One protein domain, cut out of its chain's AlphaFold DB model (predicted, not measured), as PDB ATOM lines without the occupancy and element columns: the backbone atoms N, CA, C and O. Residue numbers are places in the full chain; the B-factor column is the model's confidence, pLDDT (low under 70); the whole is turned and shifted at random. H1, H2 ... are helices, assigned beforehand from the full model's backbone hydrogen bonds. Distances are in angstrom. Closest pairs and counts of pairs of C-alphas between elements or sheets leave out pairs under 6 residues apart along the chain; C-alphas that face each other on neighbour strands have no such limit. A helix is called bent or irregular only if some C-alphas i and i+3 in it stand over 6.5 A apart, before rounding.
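AT A GLANCE: This is residues 17 to 56 and 240 to 281 of the 386 residues of the protein "YqaJ domain-containing protein" of Bdellovibrionaceae bacterium (UniProt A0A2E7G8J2). What shape does the printed part make? A short helix, H2, sits in the middle of a rounded body, with H1 on one side of it, H4 on roughly the other and H3 on a third; the helices cross one another more than they run side by side. Much of the rest is loop, including a long stretch, residues 252 to 268, that leads from the end of H3 to the start of H4. What is it built of, and how large is it? The printed part has 82 residues with four named helices, in the order H1, H2, H3, H4, and no named strand; the class is all helix, though under half of the residues, 37 of 82, are in named elements. It is compact, with a radius of gyration of the C-alphas of 12.2 A and spans of 33 by 30 by 25 A.

IN THESE COORDINATES: Where does the first helix begin, and how even is it? H1 is residues 25 to 31, starting at C-alpha 25 at (75.318, 181.161, 107.927), and is 10.8 A long from first to last C-alpha. It is irregular, but only just: C-alphas 26 and 29 are 6.6 A apart, and its line is a rough one. Which helix comes next before the cut? H2 is residues 40 to 47, 10.4 A from first to last C-alpha, with C-alpha 40 at (87.709, 178.422, 103.399). What follows the cut? H3 is residues 240 to 251, the longest helix by residues, 15.1 A long; it is neither bent nor irregular, but only just, with C-alphas 248 and 251 6.4 A apart. H4 is residues 269 to 278, 14.5 A long, ending at C-alpha 278 at (101.858, 180.221, 112.539).

HOW THE PARTS SIT: Which helix meets the most others? H2 is the hub, touching H1, H3 and H4. With H4 it runs the same way at a steep tilt of 46 degrees, and their closest C-alphas, those of Asp 42 and Ala 273, are 6.0 A apart. How do H1 and H3 stand to H2? H1 and H2 form a helical hairpin: they touch and run opposite ways at a steep tilt of 40 degrees, with the closest C-alphas, those of Leu 31 and Ala 40, 4.7 A apart. H3 and H2 only just touch, with 3 pairs of C-alphas within 8 A; H3 does so with residues 249 to 250 alone, and the closest C-alphas, those of Trp 44 and Val 250, are 6.9 A apart. They run the same way at a steep tilt of 59 degrees. Which helices do not meet so clearly? H1 and H3 are close but not clearly touching and about perpendicular at 86 degrees, with the C-alphas of Leu 31 and Val 242 closest at 7.2 A. H1 and H4 are apart, and so are H3 and H4. What do the backbone N and O atoms show? In H2 and H4 every O i to N i+4 pair is within hydrogen-bond range; in H3 7 of 8 are, and in H1 1 of 3, beside 2 of 4 O i to N i+3 pairs.

THE WHOLE: How far does it reach? The two C-alphas farthest apart, those of Gly 17 and Gly 266, are 36.9 A apart. Where is the printed part cut, and which links are long? Residues 57 to 239 are not printed, and C-alphas 56 and 240 are 33.4 A apart across this cut, which lies in the link from H2 to H3. Of the links printed whole, H1 to H2 is short, with 8 residues, and H3 to H4 is long, with 17. Where is the model least sure? The mean pLDDT of the printed part is 74.9, and 28 residues are under 70, among them residues 17 to 20 and 258 to 273.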
ATOM      1  N   GLY A  17      84.687 168.138 122.613       28.69
ATOM      2  CA  GLY A  17      85.641 168.525 123.639       28.69
ATOM      3  C   GLY A  17      86.116 169.940 123.343       28.69
ATOM      4  O   GLY A  17      86.683 170.211 122.285       28.69
ATOM      5  N   GLY A  18      85.796 170.850 124.259       34.78
ATOM      6  CA  GLY A  18      85.812 172.290 124.042       34.78
ATOM      7  C   GLY A  18      87.072 172.826 123.362       34.78
ATOM      8  O   GLY A  18      88.182 172.573 123.828       34.78
ATOM      9  N   ARG A  19      86.854 173.592 122.280       39.50
ATOM     10  CA  ARG A  19      87.627 174.765 121.793       39.50
ATOM     11  C   ARG A  19      87.335 175.133 120.323       39.50
ATOM     12  O   ARG A  19      87.786 176.190 119.903       39.50
ATOM     13  N   GLY A  20      86.579 174.334 119.560       53.06
ATOM     14  CA  GLY A  20      86.186 174.657 118.176       53.06
ATOM     15  C   GLY A  20      84.857 175.426 118.066       53.06
ATOM     16  O   GLY A  20      83.884 175.077 118.731       53.06
ATOM     17  N   GLY A  21      84.809 176.477 117.243       76.19
ATOM     18  CA  GLY A  21      83.586 177.204 116.874       76.19
ATOM     19  C   GLY A  21      82.714 176.448 115.857       76.19
ATOM     20  O   GLY A  21      83.114 175.425 115.319       76.19
ATOM     21  N   THR A  22      81.515 176.955 115.558       87.44
ATOM     22  CA  THR A  22      80.574 176.344 114.591       87.44
ATOM     23  C   THR A  22      80.655 176.981 113.197       87.44
ATOM     24  O   THR A  22      81.129 178.117 113.028       87.44
ATOM     25  N   ILE A  23      80.155 176.282 112.172       90.94
ATOM     26  CA  ILE A  23      79.927 176.841 110.828       90.94
ATOM     27  C   ILE A  23      78.579 177.576 110.820       90.94
ATOM     28  O   ILE A  23      77.522 176.961 110.726       90.94
ATOM     29  N   GLY A  24      78.628 178.907 110.916       90.25
ATOM     30  CA  GLY A  24      77.440 179.765 110.837       90.25
ATOM     31  C   GLY A  24      77.066 180.159 109.405       90.25
ATOM     32  O   GLY A  24      77.874 180.017 108.484       90.25
ATOM     33  N   GLY A  25      75.885 180.760 109.228       89.38
ATOM     34  CA  GLY A  25      75.318 181.161 107.927       89.38
ATOM     35  C   GLY A  25      76.261 181.927 106.985       89.38
ATOM     36  O   GLY A  25      76.305 181.678 105.782       89.38
ATOM     37  N   THR A  26      77.096 182.818 107.515       90.38
ATOM     38  CA  THR A  26      78.054 183.593 106.699       90.38
ATOM     39  C   THR A  26      79.246 182.774 106.178       90.38
ATOM     40  O   THR A  26      80.029 183.280 105.374       90.38
ATOM     41  N   SER A  27      79.393 181.518 106.616       92.12
ATOM     42  CA  SER A  27      80.510 180.625 106.266       92.12
ATOM     43  C   SER A  27      80.252 179.793 105.012       92.12
ATOM     44  O   SER A  27      81.204 179.414 104.336       92.12
ATOM     45  N   TRP A  28      78.986 179.558 104.655       91.50
ATOM     46  CA  TRP A  28      78.615 178.696 103.528       91.50
ATOM     47  C   TRP A  28      79.138 179.224 102.187       91.50
ATOM     48  O   TRP A  28      79.731 178.483 101.410       91.50
ATOM     49  N   GLY A  29      78.992 180.528 101.927       90.44
ATOM     50  CA  GLY A  29      79.516 181.155 100.708       90.44
ATOM     51  C   GLY A  29      81.043 181.031 100.548       90.44
ATOM     52  O   GLY A  29      81.492 180.628  99.476       90.44
ATOM     53  N   PRO A  30      81.846 181.382 101.571       88.88
ATOM     54  CA  PRO A  30      83.300 181.189 101.567       88.88
ATOM     55  C   PRO A  30      83.749 179.741 101.358       88.88
ATOM     56  O   PRO A  30      84.665 179.511 100.573       88.88
ATOM     57  N   LEU A  31      83.098 178.778 102.020       89.50
ATOM     58  CA  LEU A  31      83.417 177.351 101.885       89.50
ATOM     59  C   LEU A  31      83.167 176.831 100.465       89.50
ATOM     60  O   LEU A  31      83.935 176.014  99.970       89.50
ATOM     61  N   LEU A  32      82.144 177.359  99.787       86.06
ATOM     62  CA  LEU A  32      81.822 177.028  98.397       86.06
ATOM     63  C   LEU A  32      82.516 177.936  97.363       86.06
ATOM     64  O   LEU A  32      82.221 177.851  96.174       86.06
ATOM     65  N   GLY A  33      83.407 178.840  97.788       83.56
ATOM     66  CA  GLY A  33      84.189 179.691  96.881       83.56
ATOM     67  C   GLY A  33      83.404 180.797  96.160       83.56
ATOM     68  O   GLY A  33      83.914 181.392  95.214       83.56
ATOM     69  N   VAL A  34      82.179 181.116  96.593       83.81
ATOM     70  CA  VAL A  34      81.331 182.154  95.961       83.81
ATOM     71  C   VAL A  34      81.319 183.484  96.722       83.81
ATOM     72  O   VAL A  34      80.622 184.429  96.342       83.81
ATOM     73  N   CYS A  35      82.070 183.575  97.823       83.56
ATOM     74  CA  CYS A  35      82.231 184.808  98.584       83.56
ATOM     75  C   CYS A  35      83.388 185.649  98.036       83.56
ATOM     76  O   CYS A  35      84.484 185.156  97.806       83.56
ATOM     77  N   LYS A  36      83.156 186.957  97.896       76.81
ATOM     78  CA  LYS A  36      84.167 187.907  97.410       76.81
ATOM     79  C   LYS A  36      85.202 188.312  98.456       76.81
ATOM     80  O   LYS A  36      86.186 188.928  98.087       76.81
ATOM     81  N   TYR A  37      84.932 188.081  99.740       77.75
ATOM     82  CA  TYR A  37      85.670 188.730 100.832       77.75
ATOM     83  C   TYR A  37      86.304 187.768 101.830       77.75
ATOM     84  O   TYR A  37      87.041 188.226 102.695       77.75
ATOM     85  N   LYS A  38      85.941 186.487 101.772       83.00
ATOM     86  CA  LYS A  38      86.416 185.442 102.677       83.00
ATOM     87  C   LYS A  38      86.534 184.130 101.910       83.00
ATOM     88  O   LYS A  38      85.756 183.914 100.978       83.00
ATOM     89  N   ASN A  39      87.421 183.249 102.348       84.69
ATOM     90  CA  ASN A  39      87.628 181.909 101.794       84.69
ATOM     91  C   ASN A  39      87.504 180.813 102.870       84.69
ATOM     92  O   ASN A  39      87.201 181.085 104.032       84.69
ATOM     93  N   ALA A  40      87.737 179.559 102.482       86.69
ATOM     94  CA  ALA A  40      87.709 178.422 103.399       86.69
ATOM     95  C   ALA A  40      88.765 178.511 104.520       86.69
ATOM     96  O   ALA A  40      88.495 178.062 105.632       86.69
ATOM     97  N   MET A  41      89.928 179.120 104.263       85.62
ATOM     98  CA  MET A  41      90.976 179.321 105.267       85.62
ATOM     99  C   MET A  41      90.534 180.312 106.354       85.62
ATOM    100  O   MET A  41      90.752 180.049 107.533       85.62
ATOM    101  N   ASP A  42      89.833 181.397 106.001       84.06
ATOM    102  CA  ASP A  42      89.229 182.306 106.988       84.06
ATOM    103  C   ASP A  42      88.241 181.568 107.899       84.06
ATOM    104  O   ASP A  42      88.217 181.779 109.114       84.06
ATOM    105  N   ILE A  43      87.410 180.696 107.313       88.00
ATOM    106  CA  ILE A  43      86.430 179.914 108.074       88.00
ATOM    107  C   ILE A  43      87.133 178.923 108.992       88.00
ATOM    108  O   ILE A  43      86.770 178.844 110.164       88.00
ATOM    109  N   TRP A  44      88.152 178.223 108.493       88.38
ATOM    110  CA  TRP A  44      88.962 177.317 109.297       88.38
ATOM    111  C   TRP A  44      89.622 178.047 110.466       88.38
ATOM    112  O   TRP A  44      89.428 177.650 111.609       88.38
ATOM    113  N   SER A  45      90.300 179.172 110.221       84.44
ATOM    114  CA  SER A  45      90.940 179.957 111.280       84.44
ATOM    115  C   SER A  45      89.947 180.452 112.330       84.44
ATOM    116  O   SER A  45      90.259 180.433 113.520       84.44
ATOM    117  N   ARG A  46      88.733 180.851 111.930       85.75
ATOM    118  CA  ARG A  46      87.660 181.218 112.867       85.75
ATOM    119  C   ARG A  46      87.191 180.022 113.695       85.75
ATOM    120  O   ARG A  46      87.077 180.136 114.912       85.75
ATOM    121  N   VAL A  47      86.906 178.893 113.046       86.38
ATOM    122  CA  VAL A  47      86.432 177.660 113.698       86.38
ATOM    123  C   VAL A  47      87.487 177.109 114.656       86.38
ATOM    124  O   VAL A  47      87.150 176.699 115.759       86.38
ATOM    125  N   MET A  48      88.765 177.188 114.300       84.06
ATOM    126  CA  MET A  48      89.877 176.747 115.142       84.06
ATOM    127  C   MET A  48      90.262 177.748 116.244       84.06
ATOM    128  O   MET A  48      91.130 177.452 117.065       84.06
ATOM    129  N   GLY A  49      89.632 178.929 116.284       81.00
ATOM    130  CA  GLY A  49      89.878 179.949 117.309       81.00
ATOM    131  C   GLY A  49      91.142 180.791 117.098       81.00
ATOM    132  O   GLY A  49      91.610 181.427 118.040       81.00
ATOM    133  N   TYR A  50      91.700 180.820 115.886       78.75
ATOM    134  CA  TYR A  50      92.879 181.624 115.536       78.75
ATOM    135  C   TYR A  50      92.538 183.069 115.136       78.75
ATOM    136  O   TYR A  50      93.405 183.945 115.170       78.75
ATOM    137  N   GLU A  51      91.293 183.357 114.741       71.06
ATOM    138  CA  GLU A  51      90.908 184.704 114.307       71.06
ATOM    139  C   GLU A  51      90.851 185.680 115.500       71.06
ATOM    140  O   GLU A  51      90.072 185.518 116.440       71.06
ATOM    141  N   LYS A  52      91.662 186.744 115.450       67.00
ATOM    142  CA  LYS A  52      91.570 187.856 116.407       67.00
ATOM    143  C   LYS A  52      90.322 188.687 116.119       67.00
ATOM    144  O   LYS A  52      89.975 188.924 114.962       67.00
ATOM    145  N   ARG A  53      89.680 189.200 117.174       63.47
ATOM    146  CA  ARG A  53      88.515 190.088 117.046       63.47
ATOM    147  C   ARG A  53      88.882 191.304 116.193       63.47
ATOM    148  O   ARG A  53      89.725 192.110 116.581       63.47
ATOM    149  N   LYS A  54      88.245 191.428 115.028       68.75
ATOM    150  CA  LYS A  54      88.415 192.584 114.142       68.75
ATOM    151  C   LYS A  54      87.673 193.793 114.729       68.75
ATOM    152  O   LYS A  54      86.580 193.618 115.274       68.75
ATOM    153  N   PRO A  55      88.244 195.006 114.638       73.50
ATOM    154  CA  PRO A  55      87.543 196.215 115.046       73.50
ATOM    155  C   PRO A  55      86.306 196.434 114.168       73.50
ATOM    156  O   PRO A  55      86.301 196.100 112.981       73.50
ATOM    157  N   THR A  56      85.254 197.004 114.755       74.94
ATOM    158  CA  THR A  56      84.039 197.365 114.022       74.94
ATOM    159  C   THR A  56      84.375 198.423 112.975       74.94
ATOM    160  O   THR A  56      84.869 199.498 113.305       74.94
ATOM    161  N   PRO A 240      76.719 167.725 102.209       87.69
ATOM    162  CA  PRO A 240      77.784 166.723 102.162       87.69
ATOM    163  C   PRO A 240      79.172 167.318 101.912       87.69
ATOM    164  O   PRO A 240      80.128 166.911 102.562       87.69
ATOM    165  N   LEU A 241      79.281 168.328 101.041       84.69
ATOM    166  CA  LEU A 241      80.552 169.011 100.773       84.69
ATOM    167  C   LEU A 241      81.087 169.737 102.012       84.69
ATOM    168  O   LEU A 241      82.288 169.731 102.279       84.69
ATOM    169  N   VAL A 242      80.200 170.375 102.778       90.00
ATOM    170  CA  VAL A 242      80.581 171.092 104.002       90.00
ATOM    171  C   VAL A 242      80.917 170.124 105.139       90.00
ATOM    172  O   VAL A 242      81.830 170.406 105.914       90.00
ATOM    173  N   LEU A 243      80.243 168.973 105.218       88.94
ATOM    174  CA  LEU A 243      80.593 167.898 106.151       88.94
ATOM    175  C   LEU A 243      81.954 167.282 105.814       88.94
ATOM    176  O   LEU A 243      82.803 167.190 106.691       88.94
ATOM    177  N   GLU A 244      82.211 166.966 104.542       85.81
ATOM    178  CA  GLU A 244      83.522 166.480 104.097       85.81
ATOM    179  C   GLU A 244      84.628 167.492 104.429       85.81
ATOM    180  O   GLU A 244      85.713 167.119 104.873       85.81
ATOM    181  N   TRP A 245      84.354 168.787 104.247       88.75
ATOM    182  CA  TRP A 245      85.278 169.847 104.635       88.75
ATOM    183  C   TRP A 245      85.536 169.866 106.150       88.75
ATOM    184  O   TRP A 245      86.688 169.993 106.570       88.75
ATOM    185  N   TRP A 246      84.489 169.724 106.969       89.75
ATOM    186  CA  TRP A 246      84.610 169.653 108.427       89.75
ATOM    187  C   TRP A 246      85.475 168.459 108.846       89.75
ATOM    188  O   TRP A 246      86.489 168.645 109.522       89.75
ATOM    189  N   ASP A 247      85.145 167.264 108.362       86.12
ATOM    190  CA  ASP A 247      85.872 166.030 108.665       86.12
ATOM    191  C   ASP A 247      87.329 166.107 108.206       86.12
ATOM    192  O   ASP A 247      88.244 165.675 108.906       86.12
ATOM    193  N   ARG A 248      87.578 166.688 107.028       84.19
ATOM    194  CA  ARG A 248      88.924 166.766 106.462       84.19
ATOM    195  C   ARG A 248      89.802 167.798 107.148       84.19
ATOM    196  O   ARG A 248      90.991 167.528 107.287       84.19
ATOM    197  N   TYR A 249      89.276 168.962 107.523       85.44
ATOM    198  CA  TYR A 249      90.107 170.101 107.936       85.44
ATOM    199  C   TYR A 249      89.908 170.512 109.395       85.44
ATOM    200  O   TYR A 249      90.869 170.890 110.068       85.44
ATOM    201  N   VAL A 250      88.684 170.428 109.916       87.31
ATOM    202  CA  VAL A 250      88.395 170.792 111.308       87.31
ATOM    203  C   VAL A 250      88.743 169.634 112.237       87.31
ATOM    204  O   VAL A 250      89.550 169.815 113.147       87.31
ATOM    205  N   GLU A 251      88.222 168.432 111.971       85.25
ATOM    206  CA  GLU A 251      88.463 167.251 112.819       85.25
ATOM    207  C   GLU A 251      89.942 166.840 112.832       85.25
ATOM    208  O   GLU A 251      90.521 166.573 113.887       85.25
ATOM    209  N   THR A 252      90.602 166.861 111.669       82.62
ATOM    210  CA  THR A 252      92.043 166.556 111.577       82.62
ATOM    211  C   THR A 252      92.936 167.705 112.047       82.62
ATOM    212  O   THR A 252      94.147 167.519 112.164       82.62
ATOM    213  N   LYS A 253      92.366 168.896 112.279       83.81
ATOM    214  CA  LYS A 253      93.100 170.141 112.563       83.81
ATOM    215  C   LYS A 253      94.131 170.489 111.484       83.81
ATOM    216  O   LYS A 253      95.152 171.111 111.776       83.81
ATOM    217  N   THR A 254      93.859 170.102 110.240       78.00
ATOM    218  CA  THR A 254      94.699 170.407 109.078       78.00
ATOM    219  C   THR A 254      94.123 171.620 108.347       78.00
ATOM    220  O   THR A 254      92.935 171.607 108.028       78.00
ATOM    221  N   PRO A 255      94.909 172.668 108.053       80.44
ATOM    222  CA  PRO A 255      94.402 173.816 107.308       80.44
ATOM    223  C   PRO A 255      93.977 173.423 105.879       80.44
ATOM    224  O   PRO A 255      94.635 172.585 105.251       80.44
ATOM    225  N   PRO A 256      92.898 174.013 105.331       82.31
ATOM    226  CA  PRO A 256      92.533 173.830 103.931       82.31
ATOM    227  C   PRO A 256      93.564 174.475 102.990       82.31
ATOM    228  O   PRO A 256      94.352 175.320 103.425       82.31
ATOM    229  N   PRO A 257      93.556 174.128 101.686       72.06
ATOM    230  CA  PRO A 257      94.421 174.770 100.705       72.06
ATOM    231  C   PRO A 257      94.311 176.297 100.758       72.06
ATOM    232  O   PRO A 257      93.213 176.861 100.789       72.06
ATOM    233  N   ALA A 258      95.467 176.956 100.735       64.88
ATOM    234  CA  ALA A 258      95.601 178.403 100.761       64.88
ATOM    235  C   ALA A 258      95.157 179.024  99.422       64.88
ATOM    236  O   ALA A 258      95.974 179.385  98.578       64.88
ATOM    237  N   VAL A 259      93.846 179.124  99.201       58.94
ATOM    238  CA  VAL A 259      93.283 179.826  98.041       58.94
ATOM    239  C   VAL A 259      93.087 181.291  98.421       58.94
ATOM    240  O   VAL A 259      92.143 181.644  99.129       58.94
ATOM    241  N   GLY A 260      94.002 182.154  97.978       53.59
ATOM    242  CA  GLY A 260      93.935 183.594  98.234       53.59
ATOM    243  C   GLY A 260      92.630 184.211  97.720       53.59
ATOM    244  O   GLY A 260      92.256 184.025  96.562       53.59
ATOM    245  N   VAL A 261      91.942 184.965  98.578       56.06
ATOM    246  CA  VAL A 261      90.831 185.847  98.192       56.06
ATOM    247  C   VAL A 261      91.150 187.239  98.720       56.06
ATOM    248  O   VAL A 261      91.456 187.412  99.902       56.06
ATOM    249  N   LEU A 262      91.092 188.239  97.841       51.41
ATOM    250  CA  LEU A 262      91.275 189.630  98.240       51.41
ATOM    251  C   LEU A 262      89.987 190.144  98.884       51.41
ATOM    252  O   LEU A 262      88.915 190.042  98.292       51.41
ATOM    253  N   ASN A 263      90.079 190.729 100.076       54.03
ATOM    254  CA  ASN A 263      88.949 191.446 100.663       54.03
ATOM    255  C   ASN A 263      88.679 192.776  99.918       54.03
ATOM    256  O   ASN A 263      89.348 193.125  98.943       54.03
ATOM    257  N   ARG A 264      87.684 193.548 100.379       43.25
ATOM    258  CA  ARG A 264      87.278 194.821  99.743       43.25
ATOM    259  C   ARG A 264      88.406 195.863  99.680       43.25
ATOM    260  O   ARG A 264      88.356 196.732  98.813       43.25
ATOM    261  N   ASP A 265      89.404 195.741 100.549       47.75
ATOM    262  CA  ASP A 265      90.553 196.641 100.652       47.75
ATOM    263  C   ASP A 265      91.771 196.128  99.860       47.75
ATOM    264  O   ASP A 265      92.850 196.712  99.928       47.75
ATOM    265  N   GLY A 266      91.611 195.043  99.087       52.66
ATOM    266  CA  GLY A 266      92.683 194.441  98.291       52.66
ATOM    267  C   GLY A 266      93.674 193.615  99.113       52.66
ATOM    268  O   GLY A 266      94.767 193.336  98.630       52.66
ATOM    269  N   VAL A 267      93.318 193.242 100.346       54.38
ATOM    270  CA  VAL A 267      94.183 192.457 101.234       54.38
ATOM    271  C   VAL A 267      93.932 190.968 101.034       54.38
ATOM    272  O   VAL A 267      92.780 190.533 101.058       54.38
ATOM    273  N   ASP A 268      95.005 190.191 100.880       66.75
ATOM    274  CA  ASP A 268      94.941 188.729 100.832       66.75
ATOM    275  C   ASP A 268      94.582 188.169 102.214       66.75
ATOM    276  O   ASP A 268      95.375 188.181 103.159       66.75
ATOM    277  N   THR A 269      93.347 187.691 102.328       63.12
ATOM    278  CA  THR A 269      92.795 187.120 103.561       63.12
ATOM    279  C   THR A 269      93.472 185.812 103.958       63.12
ATOM    280  O   THR A 269      93.618 185.524 105.147       63.12
ATOM    281  N   CYS A 270      93.995 185.061 102.986       68.12
ATOM    282  CA  CYS A 270      94.708 183.823 103.256       68.12
ATOM    283  C   CYS A 270      96.044 184.086 103.958       68.12
ATOM    284  O   CYS A 270      96.380 183.394 104.917       68.12
ATOM    285  N   ALA A 271      96.782 185.116 103.535       65.56
ATOM    286  CA  ALA A 271      98.035 185.505 104.181       65.56
ATOM    287  C   ALA A 271      97.816 185.910 105.650       65.56
ATOM    288  O   ALA A 271      98.561 185.488 106.533       65.56
ATOM    289  N   GLN A 272      96.741 186.658 105.933       67.31
ATOM    290  CA  GLN A 272      96.369 187.017 107.307       67.31
ATOM    291  C   GLN A 272      96.022 185.787 108.156       67.31
ATOM    292  O   GLN A 272      96.423 185.704 109.318       67.31
ATOM    293  N   ALA A 273      95.285 184.830 107.586       64.06
ATOM    294  CA  ALA A 273      94.910 183.598 108.270       64.06
ATOM    295  C   ALA A 273      96.128 182.705 108.573       64.06
ATOM    296  O   ALA A 273      96.209 182.144 109.665       64.06
ATOM    297  N   LEU A 274      97.092 182.625 107.649       70.25
ATOM    298  CA  LEU A 274      98.360 181.915 107.845       70.25
ATOM    299  C   LEU A 274      99.201 182.561 108.954       70.25
ATOM    300  O   LEU A 274      99.665 181.856 109.846       70.25
ATOM    301  N   GLN A 275      99.333 183.891 108.957       71.75
ATOM    302  CA  GLN A 275     100.065 184.613 110.004       71.75
ATOM    303  C   GLN A 275      99.420 184.436 111.387       71.75
ATOM    304  O   GLN A 275     100.109 184.269 112.392       71.75
ATOM    305  N   ALA A 276      98.084 184.440 111.461       67.00
ATOM    306  CA  ALA A 276      97.374 184.173 112.710       67.00
ATOM    307  C   ALA A 276      97.613 182.744 113.230       67.00
ATOM    308  O   ALA A 276      97.651 182.547 114.444       67.00
ATOM    309  N   HIS A 277      97.782 181.772 112.330       67.38
ATOM    310  CA  HIS A 277      98.011 180.371 112.676       67.38
ATOM    311  C   HIS A 277      99.460 180.084 113.099       67.38
ATOM    312  O   HIS A 277      99.683 179.491 114.151       67.38
ATOM    313  N   PHE A 278     100.440 180.513 112.300       71.19
ATOM    314  CA  PHE A 278     101.858 180.221 112.539       71.19
ATOM    315  C   PHE A 278     102.553 181.236 113.458       71.19
ATOM    316  O   PHE A 278     103.666 180.984 113.913       71.19
ATOM    317  N   GLY A 279     101.896 182.358 113.769       65.69
ATOM    318  CA  GLY A 279     102.502 183.454 114.519       65.69
ATOM    319  C   GLY A 279     103.499 184.256 113.680       65.69
ATOM    320  O   GLY A 279     103.558 184.128 112.459       65.69
ATOM    321  N   TYR A 280     104.270 185.121 114.346       62.59
ATOM    322  CA  TYR A 280     105.396 185.798 113.701       62.59
ATOM    323  C   TYR A 280     106.533 184.804 113.485       62.59
ATOM    324  O   TYR A 280     106.810 183.986 114.363       62.59
ATOM    325  N   HIS A 281     107.208 184.905 112.342       66.94
ATOM    326  CA  HIS A 281     108.382 184.090 112.061       66.94
ATOM    327  C   HIS A 281     109.447 184.246 113.155       66.94
ATOM    328  O   HIS A 281     109.889 185.355 113.461       66.94
TER     329      HIS A 281